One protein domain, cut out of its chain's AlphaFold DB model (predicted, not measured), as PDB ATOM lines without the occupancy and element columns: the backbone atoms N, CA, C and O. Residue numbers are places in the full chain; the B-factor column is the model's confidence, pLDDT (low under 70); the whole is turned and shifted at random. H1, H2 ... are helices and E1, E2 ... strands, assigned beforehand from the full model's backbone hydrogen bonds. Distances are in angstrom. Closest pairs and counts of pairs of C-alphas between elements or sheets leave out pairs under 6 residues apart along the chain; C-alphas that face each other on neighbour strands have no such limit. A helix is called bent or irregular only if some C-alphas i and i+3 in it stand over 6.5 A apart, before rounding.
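This is residues 4 to 63, 71 to 78 and 89 to 166 of the 175 residues of the protein "UDP-N-acetylmuramyl pentapeptide synthase" of Streptomyces murinus (UniProt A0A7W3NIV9). A twisted sheet of five strands makes one side of the domain, with the hairpin turn of its long, bent strands E3 and E4 at one end of the longest axis; beyond the sheet's other end, H2, H3 and H4 gather at the opposite end of that axis. H5 packs on one face of the sheet with H1 beside it, and short pairings tie the small strand E1 to the edge strand E2. The printed part has 146 residues, with five named helices and six named strands in the order H1 E1 H2 H3 H4 E2 E3 E4 E5 E6 H5. The sheet, ordered E2 E3 E4 E5 E6, is antiparallel throughout, and the class is mixed, helices and strands. The whole is compact, with a radius of gyration of the C-alphas of 15.7 A and spans of 45 by 37 by 29 A.

Start at the sheet, with E2, residues 71 to 75, as one edge strand and E6, residues 149 to 152, as the other. Beside E2 look for E3, residues 98 to 110, where N 72 and O 105 are 2.9 A apart, within hydrogen-bond range. E3 forms a hairpin with E4, residues 113 to 125; there N 104 and O 120 are 2.8 A apart. E3 bends by 69 degrees at residue 101, and E4 by 59 degrees at residue 116. E4 forms a hairpin with E5, residues 134 to 140, with N 121 and O 137 at 2.9 A. E5 and E6 are a hairpin too, with N 136 and O 149 at 2.8 A. E3, E4, E5 and E6 make a meander, each strand the antiparallel neighbour of the one before. H5, residues 155 to 164, is on one face of the sheet at a height over the sheet of 7.7 A, an arrangement of two layers, helix on sheet. H1, residues 4 to 10, touches H5, the closest C-alphas being those of Leu 10 and Ile 163, 6.4 A apart. H4, residues 50 to 59, touches H5 only at their ends, where the C-alphas of Tyr 52 and Phe 155 are closest at 5.5 A. H3, residues 44 to 48, only just touches H4, with 3 pairs of C-alphas within 8 A, and only at the corner by their link; Leu 47 and Ile 53 have the closest C-alphas, 6.6 A apart. H3 only grazes the sheet, with its residues 45 to 46. H2, residues 30 to 42, is close to H4 but not clearly touching, the C-alphas of Leu 36 and Leu 56 being closest at 7.6 A; the two stand at a shallow tilt of 30 degrees, opposite ways. E1, residues 16 to 18, pairs with no named strand, but its residues 17 to 18 pair with residues 62 to 63, which pair with residues 74 to 75 of E2. Every O i to N i+4 pair is within hydrogen-bond range in H1, H4 and H5; in H2 it is 7 of 9, and in H3 0 of 1, beside 2 of 2 O i to N i+3 pairs.

Find C-alpha 4 at (-40.244, -33.144, 27.241), where H1 begins; it is 9.7 A long, and E1 is 6.9 A. H2 runs 19.7 A from C-alpha 30 at (-31.652, -44.718, 39.474), and is only just irregular, with C-alphas 31 and 34 6.9 A apart. H3 covers 8.1 A and H4 13.8 A. E2 measures 13.4 A, E3 34.1 A, E4 35.7 A, E5 20.3 A and E6 9.7 A. H5 runs 14.1 A to C-alpha 164 at (-43.794, -33.996, 11.661).

The two C-alphas farthest apart, those of Gln 41 and Asp 111, are 47.4 A apart. Residues 64 to 70 are not printed, and C-alphas 63 and 71 are 10.8 A apart across that cut; residues 79 to 88 are also missing, with 14.1 A between C-alphas 78 and 89. Of the links that are printed whole, E1 to H2 is long, with 11 residues. The mean pLDDT of the printed part is 94.8, and residues 90 to 92 are under 70.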
ATOM      1  N   ASP A   4     -39.015 -32.681  26.589       96.88
ATOM      2  CA  ASP A   4     -40.244 -33.144  27.241       96.88
ATOM      3  C   ASP A   4     -41.473 -32.919  26.343       96.88
ATOM      4  O   ASP A   4     -42.224 -33.860  26.109       96.88
ATOM      5  N   ASP A   5     -41.619 -31.726  25.745       96.94
ATOM      6  CA  ASP A   5     -42.732 -31.421  24.828       96.94
ATOM      7  C   ASP A   5     -42.734 -32.371  23.614       96.94
ATOM      8  O   ASP A   5     -43.779 -32.793  23.125       96.94
ATOM      9  N   LEU A   6     -41.544 -32.689  23.096       97.38
ATOM     10  CA  LEU A   6     -41.387 -33.576  21.946       97.38
ATOM     11  C   LEU A   6     -41.710 -35.028  22.300       97.38
ATOM     12  O   LEU A   6     -42.307 -35.731  21.489       97.38
ATOM     13  N   VAL A   7     -41.332 -35.479  23.494       96.81
ATOM     14  CA  VAL A   7     -41.654 -36.827  23.962       96.81
ATOM     15  C   VAL A   7     -43.149 -36.969  24.225       96.81
ATOM     16  O   VAL A   7     -43.733 -37.936  23.752       96.81
ATOM     17  N   GLU A   8     -43.795 -35.980  24.847       96.62
ATOM     18  CA  GLU A   8     -45.257 -35.978  25.014       96.62
ATOM     19  C   GLU A   8     -45.982 -36.087  23.663       96.62
ATOM     20  O   GLU A   8     -46.978 -36.799  23.540       96.62
ATOM     21  N   LEU A   9     -45.472 -35.420  22.621       96.75
ATOM     22  CA  LEU A   9     -46.002 -35.554  21.263       96.75
ATOM     23  C   LEU A   9     -45.723 -36.937  20.659       96.75
ATOM     24  O   LEU A   9     -46.617 -37.505  20.031       96.75
ATOM     25  N   LEU A  10     -44.521 -37.491  20.845       95.88
ATOM     26  CA  LEU A  10     -44.173 -38.840  20.386       95.88
ATOM     27  C   LEU A  10     -45.087 -39.899  21.014       95.88
ATOM     28  O   LEU A  10     -45.542 -40.790  20.309       95.88
ATOM     29  N   GLU A  11     -45.405 -39.778  22.303       95.56
ATOM     30  CA  GLU A  11     -46.305 -40.692  23.020       95.56
ATOM     31  C   GLU A  11     -47.745 -40.684  22.472       95.56
ATOM     32  O   GLU A  11     -48.519 -41.599  22.750       95.56
ATOM     33  N   THR A  12     -48.121 -39.688  21.658       94.81
ATOM     34  CA  THR A  12     -49.411 -39.697  20.947       94.81
ATOM     35  C   THR A  12     -49.418 -40.583  19.696       94.81
ATOM     36  O   THR A  12     -50.490 -40.867  19.153       94.81
ATOM     37  N   GLU A  13     -48.250 -41.033  19.224       93.44
ATOM     38  CA  GLU A  13     -48.141 -41.943  18.086       93.44
ATOM     39  C   GLU A  13     -48.576 -43.368  18.460       93.44
ATOM     40  O   GLU A  13     -48.387 -43.858  19.574       93.44
ATOM     41  N   VAL A  14     -49.163 -44.071  17.489       92.94
ATOM     42  CA  VAL A  14     -49.642 -45.444  17.691       92.94
ATOM     43  C   VAL A  14     -48.481 -46.363  18.067       92.94
ATOM     44  O   VAL A  14     -47.497 -46.448  17.332       92.94
ATOM     45  N   GLY A  15     -48.648 -47.070  19.187       94.12
ATOM     46  CA  GLY A  15     -47.687 -48.052  19.686       94.12
ATOM     47  C   GLY A  15     -46.436 -47.446  20.316       94.12
ATOM     48  O   GLY A  15     -45.522 -48.201  20.632       94.12
ATOM     49  N   ALA A  16     -46.386 -46.120  20.491       97.06
ATOM     50  CA  ALA A  16     -45.271 -45.453  21.143       97.06
ATOM     51  C   ALA A  16     -45.226 -45.762  22.645       97.06
ATOM     52  O   ALA A  16     -46.234 -45.695  23.349       97.06
ATOM     53  N   ILE A  17     -44.028 -46.078  23.120       97.31
ATOM     54  CA  ILE A  17     -43.666 -46.252  24.521       97.31
ATOM     55  C   ILE A  17     -42.309 -45.587  24.761       97.31
ATOM     56  O   ILE A  17     -41.418 -45.645  23.912       97.31
ATOM     57  N   THR A  18     -42.131 -44.978  25.928       97.56
ATOM     58  CA  THR A  18     -40.829 -44.475  26.381       97.56
ATOM     59  C   THR A  18     -40.406 -45.147  27.671       97.56
ATOM     60  O   THR A  18     -41.241 -45.582  28.467       97.56
ATOM     61  N   GLY A  19     -39.097 -45.246  27.870       97.00
ATOM     62  CA  GLY A  19     -38.539 -45.843  29.069       97.00
ATOM     63  C   GLY A  19     -38.578 -44.903  30.268       97.00
ATOM     64  O   GLY A  19     -39.097 -43.785  30.238       97.00
ATOM     65  N   GLN A  20     -37.991 -45.383  31.359       96.94
ATOM     66  CA  GLN A  20     -37.876 -44.653  32.615       96.94
ATOM     67  C   GLN A  20     -36.403 -44.438  32.916       96.94
ATOM     68  O   GLN A  20     -35.740 -45.320  33.451       96.94
ATOM     69  N   GLY A  21     -35.876 -43.273  32.548       97.31
ATOM     70  CA  GLY A  21     -34.482 -42.935  32.804       97.31
ATOM     71  C   GLY A  21     -34.187 -42.624  34.274       97.31
ATOM     72  O   GLY A  21     -35.102 -42.466  35.093       97.31
ATOM     73  N   PRO A  22     -32.900 -42.466  34.629       97.94
ATOM     74  CA  PRO A  22     -32.469 -42.223  36.009       97.94
ATOM     75  C   PRO A  22     -33.052 -40.957  36.640       97.94
ATOM     76  O   PRO A  22     -33.100 -40.824  37.861       97.94
ATOM     77  N   LYS A  23     -33.523 -40.024  35.814       97.88
ATOM     78  CA  LYS A  23     -34.134 -38.753  36.207       97.88
ATOM     79  C   LYS A  23     -35.520 -38.564  35.583       97.88
ATOM     80  O   LYS A  23     -35.921 -37.419  35.373       97.88
ATOM     81  N   HIS A  24     -36.233 -39.648  35.258       97.31
ATOM     82  CA  HIS A  24     -37.610 -39.569  34.757       97.31
ATOM     83  C   HIS A  24     -38.474 -38.697  35.694       97.31
ATOM     84  O   HIS A  24     -38.364 -38.838  36.916       97.31
ATOM     85  N   PRO A  25     -39.344 -37.809  35.170       94.50
ATOM     86  CA  PRO A  25     -40.063 -36.818  35.979       94.50
ATOM     87  C   PRO A  25     -40.971 -37.417  37.064       94.50
ATOM     88  O   PRO A  25     -41.105 -36.841  38.140       94.50
ATOM     89  N   THR A  26     -41.591 -38.566  36.793       95.62
ATOM     90  CA  THR A  26     -42.560 -39.213  37.701       95.62
ATOM     91  C   THR A  26     -42.125 -40.577  38.247       95.62
ATOM     92  O   THR A  26     -42.595 -40.980  39.308       95.62
ATOM     93  N   HIS A  27     -41.220 -41.275  37.558       96.38
ATOM     94  CA  HIS A  27     -40.822 -42.660  37.839       96.38
ATOM     95  C   HIS A  27     -39.316 -42.845  37.588       96.38
ATOM     96  O   HIS A  27     -38.936 -43.568  36.673       96.38
ATOM     97  N   PRO A  28     -38.438 -42.125  38.309       97.38
ATOM     98  CA  PRO A  28     -36.998 -42.222  38.083       97.38
ATOM     99  C   PRO A  28     -36.493 -43.647  38.346       97.38
ATOM    100  O   PRO A  28     -36.839 -44.239  39.370       97.38
ATOM    101  N   ASN A  29     -35.636 -44.159  37.460       97.75
ATOM    102  CA  ASN A  29     -34.967 -45.451  37.623       97.75
ATOM    103  C   ASN A  29     -33.457 -45.272  37.887       97.75
ATOM    104  O   ASN A  29     -32.653 -45.307  36.949       97.75
ATOM    105  N   PRO A  30     -33.038 -45.050  39.146       97.38
ATOM    106  CA  PRO A  30     -31.652 -44.718  39.474       97.38
ATOM    107  C   PRO A  30     -30.648 -45.834  39.149       97.38
ATOM    108  O   PRO A  30     -29.460 -45.542  39.045       97.38
ATOM    109  N   GLU A  31     -31.095 -47.079  38.959       97.06
ATOM    110  CA  GLU A  31     -30.228 -48.209  38.598       97.06
ATOM    111  C   GLU A  31     -29.575 -48.021  37.217       97.06
ATOM    112  O   GLU A  31     -28.486 -48.529  36.977       97.06
ATOM    113  N   LEU A  32     -30.180 -47.216  36.334       96.56
ATOM    114  CA  LEU A  32     -29.640 -46.915  35.001       96.56
ATOM    115  C   LEU A  32     -28.557 -45.822  35.000       96.56
ATOM    116  O   LEU A  32     -28.002 -45.510  33.948       96.56
ATOM    117  N   GLN A  33     -28.271 -45.198  36.148       97.38
ATOM    118  CA  GLN A  33     -27.313 -44.091  36.219       97.38
ATOM    119  C   GLN A  33     -25.886 -44.545  35.877       97.38
ATOM    120  O   GLN A  33     -25.194 -43.828  35.161       97.38
ATOM    121  N   GLU A  34     -25.474 -45.730  36.336       95.81
ATOM    122  CA  GLU A  34     -24.140 -46.282  36.060       95.81
ATOM    123  C   GLU A  34     -23.935 -46.518  34.558       95.81
ATOM    124  O   GLU A  34     -22.993 -45.983  33.984       95.81
ATOM    125  N   ALA A  35     -24.881 -47.195  33.898       94.19
ATOM    126  CA  ALA A  35     -24.825 -47.443  32.456       94.19
ATOM    127  C   ALA A  35     -24.788 -46.143  31.631       94.19
ATOM    128  O   ALA A  35     -24.038 -46.029  30.658       94.19
ATOM    129  N   LEU A  36     -25.563 -45.129  32.033       95.69
ATOM    130  CA  LEU A  36     -25.528 -43.815  31.392       95.69
ATOM    131  C   LEU A  36     -24.159 -43.134  31.547       95.69
ATOM    132  O   LEU A  36     -23.661 -42.534  30.592       95.69
ATOM    133  N   ASP A  37     -23.565 -43.194  32.739       95.94
ATOM    134  CA  ASP A  37     -22.266 -42.578  33.007       95.94
ATOM    135  C   ASP A  37     -21.142 -43.288  32.239       95.94
ATOM    136  O   ASP A  37     -20.299 -42.617  31.639       95.94
ATOM    137  N   GLU A  38     -21.169 -44.621  32.171       94.56
ATOM    138  CA  GLU A  38     -20.242 -45.420  31.361       94.56
ATOM    139  C   GLU A  38     -20.355 -45.091  29.869       94.56
ATOM    140  O   GLU A  38     -19.341 -44.875  29.199       94.56
ATOM    141  N   PHE A  39     -21.579 -44.973  29.351       93.62
ATOM    142  CA  PHE A  39     -21.824 -44.581  27.964       93.62
ATOM    143  C   PHE A  39     -21.265 -43.188  27.646       93.62
ATOM    144  O   PHE A  39     -20.567 -43.002  26.647       93.62
ATOM    145  N   ILE A  40     -21.511 -42.207  28.517       94.56
ATOM    146  CA  ILE A  40     -20.970 -40.847  28.374       94.56
ATOM    147  C   ILE A  40     -19.439 -40.854  28.448       94.56
ATOM    148  O   ILE A  40     -18.783 -40.125  27.704       94.56
ATOM    149  N   GLN A  41     -18.860 -41.668  29.331       94.75
ATOM    150  CA  GLN A  41     -17.412 -41.807  29.449       94.75
ATOM    151  C   GLN A  41     -16.796 -42.416  28.182       94.75
ATOM    152  O   GLN A  41     -15.718 -41.981  27.768       94.75
ATOM    153  N   ALA A  42     -17.463 -43.392  27.563       92.06
ATOM    154  CA  ALA A  42     -17.025 -44.000  26.310       92.06
ATOM    155  C   ALA A  42     -17.128 -43.026  25.123       92.06
ATOM    156  O   ALA A  42     -16.248 -43.009  24.260       92.06
ATOM    157  N   TYR A  43     -18.161 -42.179  25.107       92.75
ATOM    158  CA  TYR A  43     -18.465 -41.275  23.995       92.75
ATOM    159  C   TYR A  43     -18.687 -39.829  24.468       92.75
ATOM    160  O   TYR A  43     -19.796 -39.291  24.381       92.75
ATOM    161  N   PRO A  44     -17.628 -39.137  24.926       93.62
ATOM    162  CA  PRO A  44     -17.755 -37.810  25.525       93.62
ATOM    163  C   PRO A  44     -18.273 -36.744  24.550       93.62
ATOM    164  O   PRO A  44     -18.843 -35.747  24.985       93.62
ATOM    165  N   SER A  45     -18.112 -36.943  23.238       92.12
ATOM    166  CA  SER A  45     -18.626 -36.040  22.198       92.12
ATOM    167  C   SER A  45     -20.154 -35.956  22.165       92.12
ATOM    168  O   SER A  45     -20.695 -34.946  21.726       92.12
ATOM    169  N   ILE A  46     -20.866 -36.954  22.699       92.44
ATOM    170  CA  ILE A  46     -22.333 -36.927  22.792       92.44
ATOM    171  C   ILE A  46     -22.816 -35.851  23.772       92.44
ATOM    172  O   ILE A  46     -23.915 -35.328  23.613       92.44
ATOM    173  N   LEU A  47     -21.988 -35.454  24.749       94.88
ATOM    174  CA  LEU A  47     -22.330 -34.377  25.688       94.88
ATOM    175  C   LEU A  47     -22.602 -33.036  25.003       94.88
ATOM    176  O   LEU A  47     -23.188 -32.148  25.617       94.88
ATOM    177  N   GLU A  48     -22.175 -32.879  23.753       93.50
ATOM    178  CA  GLU A  48     -22.431 -31.683  22.963       93.50
ATOM    179  C   GLU A  48     -23.883 -31.594  22.458       93.50
ATOM    180  O   GLU A  48     -24.316 -30.500  22.095       93.50
ATOM    181  N   ASP A  49     -24.640 -32.699  22.467       96.88
ATOM    182  CA  ASP A  49     -26.081 -32.725  22.200       96.88
ATOM    183  C   ASP A  49     -26.867 -32.818  23.520       96.88
ATOM    184  O   ASP A  49     -27.235 -33.889  24.014       96.88
ATOM    185  N   GLU A  50     -27.125 -31.656  24.124       96.81
ATOM    186  CA  GLU A  50     -27.846 -31.561  25.399       96.81
ATOM    187  C   GLU A  50     -29.260 -32.161  25.329       96.81
ATOM    188  O   GLU A  50     -29.763 -32.676  26.333       96.81
ATOM    189  N   GLY A  51     -29.894 -32.119  24.150       98.06
ATOM    190  CA  GLY A  51     -31.224 -32.670  23.911       98.06
ATOM    191  C   GLY A  51     -31.240 -34.184  24.073       98.06
ATOM    192  O   GLY A  51     -32.056 -34.712  24.831       98.06
ATOM    193  N   TYR A  52     -30.290 -34.871  23.441       97.62
ATOM    194  CA  TYR A  52     -30.154 -36.320  23.557       97.62
ATOM    195  C   TYR A  52     -29.749 -36.760  24.967       97.62
ATOM    196  O   TYR A  52     -30.313 -37.702  25.522       97.62
ATOM    197  N   ILE A  53     -28.833 -36.037  25.616       97.69
ATOM    198  CA  ILE A  53     -28.457 -36.335  27.005       97.69
ATOM    199  C   ILE A  53     -29.644 -36.157  27.957       97.69
ATOM    200  O   ILE A  53     -29.827 -36.951  28.884       97.69
ATOM    201  N   CYS A  54     -30.456 -35.119  27.758       98.25
ATOM    202  CA  CYS A  54     -31.674 -34.921  28.536       98.25
ATOM    203  C   CYS A  54     -32.684 -36.049  28.273       98.25
ATOM    204  O   CYS A  54     -33.250 -36.587  29.228       98.25
ATOM    205  N   PHE A  55     -32.835 -36.461  27.009       98.38
ATOM    206  CA  PHE A  55     -33.664 -37.596  26.613       98.38
ATOM    207  C   PHE A  55     -33.249 -38.883  27.335       98.38
ATOM    208  O   PHE A  55     -34.073 -39.480  28.021       98.38
ATOM    209  N   LEU A  56     -31.973 -39.275  27.278       97.75
ATOM    210  CA  LEU A  56     -31.485 -40.488  27.944       97.75
ATOM    211  C   LEU A  56     -31.679 -40.430  29.465       97.75
ATOM    212  O   LEU A  56     -32.130 -41.398  30.074       97.75
ATOM    213  N   LYS A  57     -31.407 -39.276  30.087       98.12
ATOM    214  CA  LYS A  57     -31.593 -39.086  31.535       98.12
ATOM    215  C   LYS A  57     -33.041 -39.261  31.969       98.12
ATOM    216  O   LYS A  57     -33.271 -39.754  33.070       98.12
ATOM    217  N   LYS A  58     -34.005 -38.814  31.169       98.31
ATOM    218  CA  LYS A  58     -35.421 -38.832  31.552       98.31
ATOM    219  C   LYS A  58     -36.145 -40.071  31.060       98.31
ATOM    220  O   LYS A  58     -36.874 -40.662  31.840       98.31
ATOM    221  N   TYR A  59     -35.910 -40.478  29.824       98.25
ATOM    222  CA  TYR A  59     -36.727 -41.461  29.118       98.25
ATOM    223  C   TYR A  59     -35.957 -42.728  28.751       98.25
ATOM    224  O   TYR A  59     -36.582 -43.735  28.475       98.25
ATOM    225  N   ALA A  60     -34.619 -42.715  28.781       96.38
ATOM    226  CA  ALA A  60     -33.786 -43.900  28.545       96.38
ATOM    227  C   ALA A  60     -34.166 -44.730  27.300       96.38
ATOM    228  O   ALA A  60     -33.995 -45.941  27.299       96.38
ATOM    229  N   GLY A  61     -34.657 -44.094  26.235       97.56
ATOM    230  CA  GLY A  61     -35.063 -44.769  25.001       97.56
ATOM    231  C   GLY A  61     -36.558 -44.660  24.714       97.56
ATOM    232  O   GLY A  61     -37.367 -44.279  25.566       97.56
ATOM    233  N   ALA A  62     -36.922 -44.960  23.474       98.00
ATOM    234  CA  ALA A  62     -38.304 -44.964  23.017       98.00
ATOM    235  C   ALA A  62     -38.488 -45.976  21.889       98.00
ATOM    236  O   ALA A  62     -37.611 -46.134  21.048       98.00
ATOM    237  N   TYR A  63     -39.648 -46.612  21.843       97.81
ATOM    238  CA  TYR A  63     -40.010 -47.561  20.798       97.81
ATOM    239  C   TYR A  63     -41.427 -47.262  20.329       97.81
ATOM    240  O   TYR A  63     -42.296 -46.964  21.141       97.81
ATOM    241  N   ARG A  71     -44.458 -50.578  10.375       94.88
ATOM    242  CA  ARG A  71     -43.452 -49.571  10.710       94.88
ATOM    243  C   ARG A  71     -42.962 -49.739  12.137       94.88
ATOM    244  O   ARG A  71     -43.779 -49.809  13.053       94.88
ATOM    245  N   ILE A  72     -41.651 -49.643  12.306       96.94
ATOM    246  CA  ILE A  72     -40.981 -49.577  13.602       96.94
ATOM    247  C   ILE A  72     -40.142 -48.301  13.657       96.94
ATOM    248  O   ILE A  72     -39.462 -47.950  12.691       96.94
ATOM    249  N   VAL A  73     -40.204 -47.606  14.784       97.75
ATOM    250  CA  VAL A  73     -39.259 -46.562  15.175       97.75
ATOM    251  C   VAL A  73     -38.639 -46.999  16.489       97.75
ATOM    252  O   VAL A  73     -39.362 -47.248  17.450       97.75
ATOM    253  N   ASP A  74     -37.321 -47.079  16.527       97.38
ATOM    254  CA  ASP A  74     -36.565 -47.499  17.697       97.38
ATOM    255  C   ASP A  74     -35.505 -46.443  18.008       97.38
ATOM    256  O   ASP A  74     -34.675 -46.113  17.161       97.38
ATOM    257  N   VAL A  75     -35.581 -45.854  19.198       97.50
ATOM    258  CA  VAL A  75     -34.651 -44.849  19.714       97.50
ATOM    259  C   VAL A  75     -33.910 -45.484  20.868       97.50
ATOM    260  O   VAL A  75     -34.463 -45.665  21.954       97.50
ATOM    261  N   PHE A  76     -32.653 -45.812  20.614       96.06
ATOM    262  CA  PHE A  76     -31.844 -46.639  21.485       96.06
ATOM    263  C   PHE A  76     -31.665 -45.976  22.849       96.06
ATOM    264  O   PHE A  76     -31.603 -44.743  22.977       96.06
ATOM    265  N   GLY A  77     -31.575 -46.805  23.880       95.19
ATOM    266  CA  GLY A  77     -31.487 -46.336  25.251       95.19
ATOM    267  C   GLY A  77     -31.061 -47.429  26.217       95.19
ATOM    268  O   GLY A  77     -30.216 -48.245  25.887       95.19
ATOM    269  N   PHE A  78     -31.626 -47.427  27.418       92.56
ATOM    270  CA  PHE A  78     -31.278 -48.341  28.502       92.56
ATOM    271  C   PHE A  78     -32.549 -48.940  29.110       92.56
ATOM    272  O   PHE A  78     -33.620 -48.336  29.065       92.56
ATOM    273  N   GLU A  89     -23.401 -56.074  21.082       72.19
ATOM    274  CA  GLU A  89     -23.824 -56.482  19.738       72.19
ATOM    275  C   GLU A  89     -24.696 -55.410  19.057       72.19
ATOM    276  O   GLU A  89     -24.671 -55.288  17.826       72.19
ATOM    277  N   ALA A  90     -25.407 -54.600  19.849       64.38
ATOM    278  CA  ALA A  90     -26.305 -53.549  19.379       64.38
ATOM    279  C   ALA A  90     -25.598 -52.204  19.154       64.38
ATOM    280  O   ALA A  90     -25.913 -51.482  18.203       64.38
ATOM    281  N   LEU A  91     -24.621 -51.859  19.999       65.69
ATOM    282  CA  LEU A  91     -23.939 -50.572  19.930       65.69
ATOM    283  C   LEU A  91     -22.746 -50.597  18.975       65.69
ATOM    284  O   LEU A  91     -21.600 -50.827  19.359       65.69
ATOM    285  N   GLN A  92     -23.015 -50.305  17.708       68.56
ATOM    286  CA  GLN A  92     -21.985 -50.266  16.678       68.56
ATOM    287  C   GLN A  92     -21.622 -48.817  16.370       68.56
ATOM    288  O   GLN A  92     -22.285 -48.146  15.577       68.56
ATOM    289  N   VAL A  93     -20.541 -48.330  16.990       89.00
ATOM    290  CA  VAL A  93     -19.753 -47.287  16.330       89.00
ATOM    291  C   VAL A  93     -19.181 -47.925  15.076       89.00
ATOM    292  O   VAL A  93     -18.400 -48.874  15.165       89.00
ATOM    293  N   ASP A  94     -19.612 -47.450  13.913       89.88
ATOM    294  CA  ASP A  94     -19.134 -48.009  12.656       89.88
ATOM    295  C   ASP A  94     -17.643 -47.693  12.429       89.88
ATOM    296  O   ASP A  94     -17.014 -46.890  13.124       89.88
ATOM    297  N   GLU A  95     -17.063 -48.310  11.404       90.44
ATOM    298  CA  GLU A  95     -15.671 -48.094  10.988       90.44
ATOM    299  C   GLU A  95     -15.328 -46.635  10.634       90.44
ATOM    300  O   GLU A  95     -14.152 -46.269  10.583       90.44
ATOM    301  N   ASN A  96     -16.338 -45.788  10.417       93.12
ATOM    302  CA  ASN A  96     -16.197 -44.369  10.112       93.12
ATOM    303  C   ASN A  96     -16.410 -43.473  11.345       93.12
ATOM    304  O   ASN A  96     -16.255 -42.248  11.240       93.12
ATOM    305  N   GLY A  97     -16.729 -44.068  12.496       95.25
ATOM    306  CA  GLY A  97     -16.957 -43.398  13.766       95.25
ATOM    307  C   GLY A  97     -18.343 -42.766  13.911       95.25
ATOM    308  O   GLY A  97     -18.475 -41.728  14.566       95.25
ATOM    309  N   TYR A  98     -19.366 -43.368  13.303       95.88
ATOM    310  CA  TYR A  98     -20.770 -43.030  13.530       95.88
ATOM    311  C   TYR A  98     -21.378 -43.940  14.590       95.88
ATOM    312  O   TYR A  98     -21.448 -45.151  14.410       95.88
ATOM    313  N   LEU A  99     -21.859 -43.341  15.675       95.38
ATOM    314  CA  LEU A  99     -22.609 -44.024  16.718       95.38
ATOM    315  C   LEU A  99     -24.105 -43.945  16.412       95.38
ATOM    316  O   LEU A  99     -24.700 -42.871  16.536       95.38
ATOM    317  N   VAL A 100     -24.706 -45.067  16.022       95.50
ATOM    318  CA  VAL A 100     -26.153 -45.160  15.774       95.50
ATOM    319  C   VAL A 100     -26.917 -45.013  17.090       95.50
ATOM    320  O   VAL A 100     -26.583 -45.667  18.073       95.50
ATOM    321  N   PHE A 101     -27.942 -44.163  17.100       96.25
ATOM    322  CA  PHE A 101     -28.823 -43.964  18.257       96.25
ATOM    323  C   PHE A 101     -30.298 -44.228  17.949       96.25
ATOM    324  O   PHE A 101     -31.107 -44.272  18.873       96.25
ATOM    325  N   ALA A 102     -30.681 -44.334  16.676       97.31
ATOM    326  CA  ALA A 102     -32.053 -44.640  16.306       97.31
ATOM    327  C   ALA A 102     -32.141 -45.308  14.936       97.31
ATOM    328  O   ALA A 102     -31.324 -45.050  14.049       97.31
ATOM    329  N   GLN A 103     -33.192 -46.101  14.755       96.81
ATOM    330  CA  GLN A 103     -33.549 -46.747  13.501       96.81
ATOM    331  C   GLN A 103     -35.038 -46.566  13.215       96.81
ATOM    332  O   GLN A 103     -35.885 -46.554  14.107       96.81
ATOM    333  N   CYS A 104     -35.372 -46.411  11.943       97.88
ATOM    334  CA  CYS A 104     -36.747 -46.401  11.463       97.88
ATOM    335  C   CYS A 104     -36.875 -47.425  10.342       97.88
ATOM    336  O   CYS A 104     -36.269 -47.243   9.287       97.88
ATOM    337  N   ILE A 105     -37.672 -48.467  10.556       97.50
ATOM    338  CA  ILE A 105     -37.817 -49.607   9.648       97.50
ATOM    339  C   ILE A 105     -39.225 -49.598   9.061       97.50
ATOM    340  O   ILE A 105     -40.221 -49.462   9.776       97.50
ATOM    341  N   TYR A 106     -39.310 -49.773   7.746       96.94
ATOM    342  CA  TYR A 106     -40.559 -49.785   6.995       96.94
ATOM    343  C   TYR A 106     -40.606 -51.033   6.135       96.94
ATOM    344  O   TYR A 106     -39.829 -51.169   5.195       96.94
ATOM    345  N   SER A 107     -41.540 -51.922   6.437       95.75
ATOM    346  CA  SER A 107     -41.716 -53.177   5.714       95.75
ATOM    347  C   SER A 107     -42.942 -53.123   4.811       95.75
ATOM    348  O   SER A 107     -43.905 -52.416   5.092       95.75
ATOM    349  N   GLU A 108     -42.935 -53.903   3.739       94.31
ATOM    350  CA  GLU A 108     -44.121 -54.236   2.956       94.31
ATOM    351  C   GLU A 108     -44.306 -55.752   3.001       94.31
ATOM    352  O   GLU A 108     -43.389 -56.513   2.678       94.31
ATOM    353  N   ILE A 109     -45.487 -56.194   3.434       93.06
ATOM    354  CA  ILE A 109     -45.816 -57.611   3.593       93.06
ATOM    355  C   ILE A 109     -46.953 -57.956   2.631       93.06
ATOM    356  O   ILE A 109     -48.033 -57.373   2.709       93.06
ATOM    357  N   ALA A 110     -46.731 -58.939   1.759       93.31
ATOM    358  CA  ALA A 110     -47.752 -59.504   0.881       93.31
ATOM    359  C   ALA A 110     -47.811 -61.022   1.074       93.31
ATOM    360  O   ALA A 110     -46.777 -61.687   1.145       93.31
ATOM    361  N   ASP A 111     -49.021 -61.572   1.209       93.06
ATOM    362  CA  ASP A 111     -49.260 -63.003   1.461       93.06
ATOM    363  C   ASP A 111     -48.440 -63.573   2.638       93.06
ATOM    364  O   ASP A 111     -47.927 -64.694   2.595       93.06
ATOM    365  N   GLY A 112     -48.282 -62.770   3.697       90.25
ATOM    366  CA  GLY A 112     -47.520 -63.136   4.895       90.25
ATOM    367  C   GLY A 112     -46.001 -63.179   4.702       90.25
ATOM    368  O   GLY A 112     -45.301 -63.722   5.555       90.25
ATOM    369  N   LYS A 113     -45.474 -62.637   3.598       92.62
ATOM    370  CA  LYS A 113     -44.036 -62.569   3.313       92.62
ATOM    371  C   LYS A 113     -43.577 -61.128   3.154       92.62
ATOM    372  O   LYS A 113     -44.263 -60.327   2.526       92.62
ATOM    373  N   LEU A 114     -42.388 -60.833   3.675       93.44
ATOM    374  CA  LEU A 114     -41.699 -59.574   3.414       93.44
ATOM    375  C   LEU A 114     -41.357 -59.493   1.921       93.44
ATOM    376  O   LEU A 114     -40.594 -60.318   1.415       93.44
ATOM    377  N   VAL A 115     -41.941 -58.526   1.215       95.19
ATOM    378  CA  VAL A 115     -41.672 -58.287  -0.216       95.19
ATOM    379  C   VAL A 115     -40.726 -57.119  -0.440       95.19
ATOM    380  O   VAL A 115     -40.009 -57.082  -1.446       95.19
ATOM    381  N   ASP A 116     -40.701 -56.187   0.506       94.06
ATOM    382  CA  ASP A 116     -39.850 -55.016   0.470       94.06
ATOM    383  C   ASP A 116     -39.588 -54.514   1.887       94.06
ATOM    384  O   ASP A 116     -40.398 -54.710   2.792       94.06
ATOM    385  N   SER A 117     -38.453 -53.860   2.070       95.69
ATOM    386  CA  SER A 117     -38.133 -53.142   3.294       95.69
ATOM    387  C   SER A 117     -37.203 -51.990   2.960       95.69
ATOM    388  O   SER A 117     -36.398 -52.073   2.026       95.69
ATOM    389  N   TYR A 118     -37.311 -50.906   3.708       96.81
ATOM    390  CA  TYR A 118     -36.280 -49.886   3.754       96.81
ATOM    391  C   TYR A 118     -36.130 -49.371   5.174       96.81
ATOM    392  O   TYR A 118     -37.070 -49.408   5.969       96.81
ATOM    393  N   GLU A 119     -34.940 -48.877   5.472       96.50
ATOM    394  CA  GLU A 119     -34.595 -48.386   6.795       96.50
ATOM    395  C   GLU A 119     -33.869 -47.049   6.710       96.50
ATOM    396  O   GLU A 119     -33.235 -46.719   5.700       96.50
ATOM    397  N   HIS A 120     -34.002 -46.275   7.781       97.75
ATOM    398  CA  HIS A 120     -33.222 -45.075   8.033       97.75
ATOM    399  C   HIS A 120     -32.580 -45.193   9.400       97.75
ATOM    400  O   HIS A 120     -33.289 -45.245  10.405       97.75
ATOM    401  N   ASP A 121     -31.256 -45.179   9.423       96.75
ATOM    402  CA  ASP A 121     -30.490 -45.128  10.656       96.75
ATOM    403  C   ASP A 121     -30.036 -43.708  10.920       96.75
ATOM    404  O   ASP A 121     -29.652 -42.979   9.998       96.75
ATOM    405  N   PHE A 122     -30.018 -43.344  12.193       97.75
ATOM    406  CA  PHE A 122     -29.593 -42.038  12.655       97.75
ATOM    407  C   PHE A 122     -28.452 -42.180  13.642       97.75
ATOM    408  O   PHE A 122     -28.487 -43.025  14.537       97.75
ATOM    409  N   ALA A 123     -27.428 -41.355  13.459       97.19
ATOM    410  CA  ALA A 123     -26.192 -41.463  14.212       97.19
ATOM    411  C   ALA A 123     -25.606 -40.102  14.582       97.19
ATOM    412  O   ALA A 123     -25.836 -39.099  13.902       97.19
ATOM    413  N   PHE A 124     -24.779 -40.103  15.622       97.12
ATOM    414  CA  PHE A 124     -23.852 -39.019  15.933       97.12
ATOM    415  C   PHE A 124     -22.455 -39.360  15.415       97.12
ATOM    416  O   PHE A 124     -22.048 -40.520  15.416       97.12
ATOM    417  N   SER A 125     -21.686 -38.354  14.999       96.38
ATOM    418  CA  SER A 125     -20.255 -38.535  14.724       96.38
ATOM    419  C   SER A 125     -19.479 -38.453  16.036       96.38
ATOM    420  O   SER A 125     -19.446 -37.389  16.650       96.38
ATOM    421  N   VAL A 126     -18.809 -39.531  16.450       94.69
ATOM    422  CA  VAL A 126     -18.060 -39.554  17.724       94.69
ATOM    423  C   VAL A 126     -16.567 -39.240  17.577       94.69
ATOM    424  O   VAL A 126     -15.885 -39.024  18.574       94.69
ATOM    425  N   THR A 127     -16.071 -39.134  16.346       91.44
ATOM    426  CA  THR A 127     -14.672 -38.819  15.986       91.44
ATOM    427  C   THR A 127     -14.244 -37.371  16.248       91.44
ATOM    428  O   THR A 127     -13.052 -37.104  16.380       91.44
ATOM    429  N   GLY A 128     -15.189 -36.425  16.272       85.56
ATOM    430  CA  GLY A 128     -14.923 -34.987  16.418       85.56
ATOM    431  C   GLY A 128     -14.395 -34.263  15.166       85.56
ATOM    432  O   GLY A 128     -14.125 -33.067  15.234       85.56
ATOM    433  N   ASP A 129     -14.258 -34.940  14.022       91.81
ATOM    434  CA  ASP A 129     -13.749 -34.364  12.762       91.81
ATOM    435  C   ASP A 129     -14.849 -33.894  11.789       91.81
ATOM    436  O   ASP A 129     -14.551 -33.334  10.730       91.81
ATOM    437  N   ARG A 130     -16.123 -34.088  12.144       94.12
ATOM    438  CA  ARG A 130     -17.289 -33.719  11.328       94.12
ATOM    439  C   ARG A 130     -18.158 -32.668  12.024       94.12
ATOM    440  O   ARG A 130     -18.093 -32.535  13.247       94.12
ATOM    441  N   PRO A 131     -18.994 -31.917  11.274       95.25
ATOM    442  CA  PRO A 131     -19.968 -31.008  11.868       95.25
ATOM    443  C   PRO A 131     -20.840 -31.699  12.918       95.25
ATOM    444  O   PRO A 131     -21.270 -32.839  12.731       95.25
ATOM    445  N   LYS A 132     -21.127 -30.986  14.005       94.50
ATOM    446  CA  LYS A 132     -22.028 -31.462  15.056       94.50
ATOM    447  C   LYS A 132     -23.446 -31.606  14.512       94.50
ATOM    448  O   LYS A 132     -23.898 -30.737  13.767       94.50
ATOM    449  N   GLY A 133     -24.118 -32.680  14.907       97.12
ATOM    450  CA  GLY A 133     -25.515 -32.942  14.584       97.12
ATOM    451  C   GLY A 133     -25.796 -34.410  14.308       97.12
ATOM    452  O   GLY A 133     -24.963 -35.286  14.552       97.12
ATOM    453  N   VAL A 134     -26.991 -34.655  13.786       98.31
ATOM    454  CA  VAL A 134     -27.493 -35.982  13.444       98.31
ATOM    455  C   VAL A 134     -27.198 -36.277  11.980       98.31
ATOM    456  O   VAL A 134     -27.497 -35.479  11.086       98.31
ATOM    457  N   TYR A 135     -26.647 -37.460  11.740       98.06
ATOM    458  CA  TYR A 135     -26.392 -38.025  10.425       98.06
ATOM    459  C   TYR A 135     -27.421 -39.104  10.116       98.06
ATOM    460  O   TYR A 135     -27.917 -39.762  11.026       98.06
ATOM    461  N   ARG A 136     -27.721 -39.297   8.833       97.69
ATOM    462  CA  ARG A 136     -28.652 -40.316   8.346       97.69
ATOM    463  C   ARG A 136     -27.985 -41.209   7.310       97.69
ATOM    464  O   ARG A 136     -27.342 -40.702   6.387       97.69
ATOM    465  N   ALA A 137     -28.179 -42.510   7.460       96.50
ATOM    466  CA  ALA A 137     -27.902 -43.525   6.454       96.50
ATOM    467  C   ALA A 137     -29.214 -44.223   6.092       96.50
ATOM    468  O   ALA A 137     -30.143 -44.276   6.899       96.50
ATOM    469  N   SER A 138     -29.300 -44.736   4.870       96.75
ATOM    470  CA  SER A 138     -30.506 -45.393   4.371       96.75
ATOM    471  C   SER A 138     -30.155 -46.688   3.664       96.75
ATOM    472  O   SER A 138     -29.180 -46.725   2.913       96.75
ATOM    473  N   SER A 139     -30.988 -47.707   3.827       94.81
ATOM    474  CA  SER A 139     -30.851 -48.995   3.133       94.81
ATOM    475  C   SER A 139     -32.186 -49.417   2.541       94.81
ATOM    476  O   SER A 139     -33.251 -48.960   2.969       94.81
ATOM    477  N   THR A 140     -32.145 -50.327   1.574       94.81
ATOM    478  CA  THR A 140     -33.322 -51.104   1.171       94.81
ATOM    479  C   THR A 140     -33.027 -52.587   1.358       94.81
ATOM    480  O   THR A 140     -31.877 -52.987   1.500       94.81
ATOM    481  N   LEU A 141     -34.051 -53.434   1.270       89.69
ATOM    482  CA  LEU A 141     -33.883 -54.888   1.262       89.69
ATOM    483  C   LEU A 141     -32.934 -55.384   0.151       89.69
ATOM    484  O   LEU A 141     -32.417 -56.495   0.233       89.69
ATOM    485  N   ARG A 142     -32.748 -54.602  -0.919       88.69
ATOM    486  CA  ARG A 142     -32.001 -55.002  -2.121       88.69
ATOM    487  C   ARG A 142     -30.676 -54.270  -2.288       88.69
ATOM    488  O   ARG A 142     -29.858 -54.725  -3.083       88.69
ATOM    489  N   ASP A 143     -30.469 -53.184  -1.554       87.81
ATOM    490  CA  ASP A 143     -29.335 -52.290  -1.736       87.81
ATOM    491  C   ASP A 143     -28.588 -52.095  -0.421       87.81
ATOM    492  O   ASP A 143     -29.217 -51.941   0.631       87.81
ATOM    493  N   PRO A 144     -27.247 -52.072  -0.470       83.44
ATOM    494  CA  PRO A 144     -26.449 -51.861   0.720       83.44
ATOM    495  C   PRO A 144     -26.731 -50.488   1.331       83.44
ATOM    496  O   PRO A 144     -27.104 -49.530   0.647       83.44
ATOM    497  N   ARG A 145     -26.489 -50.405   2.639       85.56
ATOM    498  CA  ARG A 145     -26.576 -49.178   3.423       85.56
ATOM    499  C   ARG A 145     -25.741 -48.062   2.787       85.56
ATOM    500  O   ARG A 145     -24.548 -48.228   2.529       85.56
ATOM    501  N   GLN A 146     -26.377 -46.922   2.540       89.62
ATOM    502  CA  GLN A 146     -25.718 -45.706   2.071       89.62
ATOM    503  C   GLN A 146     -24.791 -45.140   3.150       89.62
ATOM    504  O   GLN A 146     -25.013 -45.329   4.344       89.62
ATOM    505  N   THR A 147     -23.769 -44.389   2.739       92.81
ATOM    506  CA  THR A 147     -22.913 -43.662   3.682       92.81
ATOM    507  C   THR A 147     -23.721 -42.628   4.461       92.81
ATOM    508  O   THR A 147     -24.562 -41.926   3.894       92.81
ATOM    509  N   PHE A 148     -23.421 -42.491   5.752       96.06
ATOM    510  CA  PHE A 148     -23.986 -41.446   6.592       96.06
ATOM    511  C   PHE A 148     -23.751 -40.048   6.010       96.06
ATOM    512  O   PHE A 148     -22.628 -39.653   5.691       96.06
ATOM    513  N   SER A 149     -24.826 -39.271   5.922       96.69
ATOM    514  CA  SER A 149     -24.816 -37.882   5.466       96.69
ATOM    515  C   SER A 149     -25.442 -36.972   6.518       96.69
ATOM    516  O   SER A 149     -26.310 -37.400   7.278       96.69
ATOM    517  N   PHE A 150     -24.972 -35.726   6.606       97.81
ATOM    518  CA  PHE A 150     -25.505 -34.761   7.567       97.81
ATOM    519  C   PHE A 150     -27.004 -34.534   7.324       97.81
ATOM    520  O   PHE A 150     -27.406 -34.277   6.188       97.81
ATOM    521  N   TYR A 151     -27.817 -34.603   8.380       98.12
ATOM    522  CA  TYR A 151     -29.274 -34.521   8.279       98.12
ATOM    523  C   TYR A 151     -29.849 -33.295   8.996       98.12
ATOM    524  O   TYR A 151     -30.500 -32.465   8.359       98.12
ATOM    525  N   VAL A 152     -29.606 -33.155  10.302       98.31
ATOM    526  CA  VAL A 152     -30.089 -32.027  11.124       98.31
ATOM    527  C   VAL A 152     -29.096 -31.671  12.229       98.31
ATOM    528  O   VAL A 152     -28.170 -32.429  12.500       98.31
ATOM    529  N   GLY A 153     -29.264 -30.499  12.850       97.88
ATOM    530  CA  GLY A 153     -28.262 -29.924  13.752       97.88
ATOM    531  C   GLY A 153     -28.175 -30.553  15.142       97.88
ATOM    532  O   GLY A 153     -27.124 -30.444  15.762       97.88
ATOM    533  N   ASP A 154     -29.240 -31.196  15.623       97.81
ATOM    534  CA  ASP A 154     -29.303 -31.803  16.957       97.81
ATOM    535  C   ASP A 154     -30.440 -32.839  17.054       97.81
ATOM    536  O   ASP A 154     -31.268 -32.983  16.141       97.81
ATOM    537  N   PHE A 155     -30.482 -33.565  18.168       98.38
ATOM    538  CA  PHE A 155     -31.491 -34.575  18.472       98.38
ATOM    539  C   PHE A 155     -32.914 -34.018  18.530       98.38
ATOM    540  O   PHE A 155     -33.840 -34.647  18.019       98.38
ATOM    541  N   CYS A 156     -33.120 -32.837  19.114       98.38
ATOM    542  CA  CYS A 156     -34.454 -32.244  19.228       98.38
ATOM    543  C   CYS A 156     -35.031 -31.897  17.847       98.38
ATOM    544  O   CYS A 156     -36.211 -32.133  17.595       98.38
ATOM    545  N   GLN A 157     -34.206 -31.387  16.930       98.38
ATOM    546  CA  GLN A 157     -34.582 -31.162  15.534       98.38
ATOM    547  C   GLN A 157     -34.907 -32.476  14.821       98.38
ATOM    548  O   GLN A 157     -35.850 -32.523  14.029       98.38
ATOM    549  N   TRP A 158     -34.146 -33.541  15.088       98.50
ATOM    550  CA  TRP A 158     -34.430 -34.867  14.538       98.50
ATOM    551  C   TRP A 158     -35.774 -35.407  15.038       98.50
ATOM    552  O   TRP A 158     -36.610 -35.790  14.220       98.50
ATOM    553  N   LEU A 159     -36.017 -35.364  16.348       98.38
ATOM    554  CA  LEU A 159     -37.250 -35.850  16.963       98.38
ATOM    555  C   LEU A 159     -38.461 -35.036  16.492       98.38
ATOM    556  O   LEU A 159     -39.493 -35.603  16.143       98.38
ATOM    557  N   GLN A 160     -38.317 -33.714  16.368       98.25
ATOM    558  CA  GLN A 160     -39.344 -32.870  15.761       98.25
ATOM    559  C   GLN A 160     -39.664 -33.318  14.329       98.25
ATOM    560  O   GLN A 160     -40.834 -33.497  13.994       98.25
ATOM    561  N   LYS A 161     -38.648 -33.546  13.485       98.00
ATOM    562  CA  LYS A 161     -38.868 -34.032  12.115       98.00
ATOM    563  C   LYS A 161     -39.544 -35.396  12.089       98.00
ATOM    564  O   LYS A 161     -40.434 -35.589  11.269       98.00
ATOM    565  N   LEU A 162     -39.133 -36.318  12.962       97.56
ATOM    566  CA  LEU A 162     -39.753 -37.634  13.108       97.56
ATOM    567  C   LEU A 162     -41.259 -37.489  13.370       97.56
ATOM    568  O   LEU A 162     -42.054 -38.117  12.677       97.56
ATOM    569  N   ILE A 163     -41.652 -36.622  14.305       96.75
ATOM    570  CA  ILE A 163     -43.058 -36.352  14.643       96.75
ATOM    571  C   ILE A 163     -43.798 -35.689  13.470       96.75
ATOM    572  O   ILE A 163     -44.900 -36.105  13.115       96.75
ATOM    573  N   GLU A 164     -43.194 -34.697  12.809       96.62
ATOM    574  CA  GLU A 164     -43.794 -33.996  11.661       96.62
ATOM    575  C   GLU A 164     -44.128 -34.943  10.503       96.62
ATOM    576  O   GLU A 164     -45.179 -34.810   9.870       96.62
ATOM    577  N   VAL A 165     -43.266 -35.931  10.242       95.81
ATOM    578  CA  VAL A 165     -43.505 -36.967   9.224       95.81
ATOM    579  C   VAL A 165     -44.274 -38.172   9.772       95.81
ATOM    580  O   VAL A 165     -44.397 -39.191   9.088       95.81
ATOM    581  N   ARG A 166     -44.792 -38.075  11.004       94.00
ATOM    582  CA  ARG A 166     -45.497 -39.140  11.728       94.00
ATOM    583  C   ARG A 166     -44.727 -40.448  11.694       94.00
ATOM    584  O   ARG A 166     -45.258 -41.464  11.265       94.00
TER     585      ARG A 166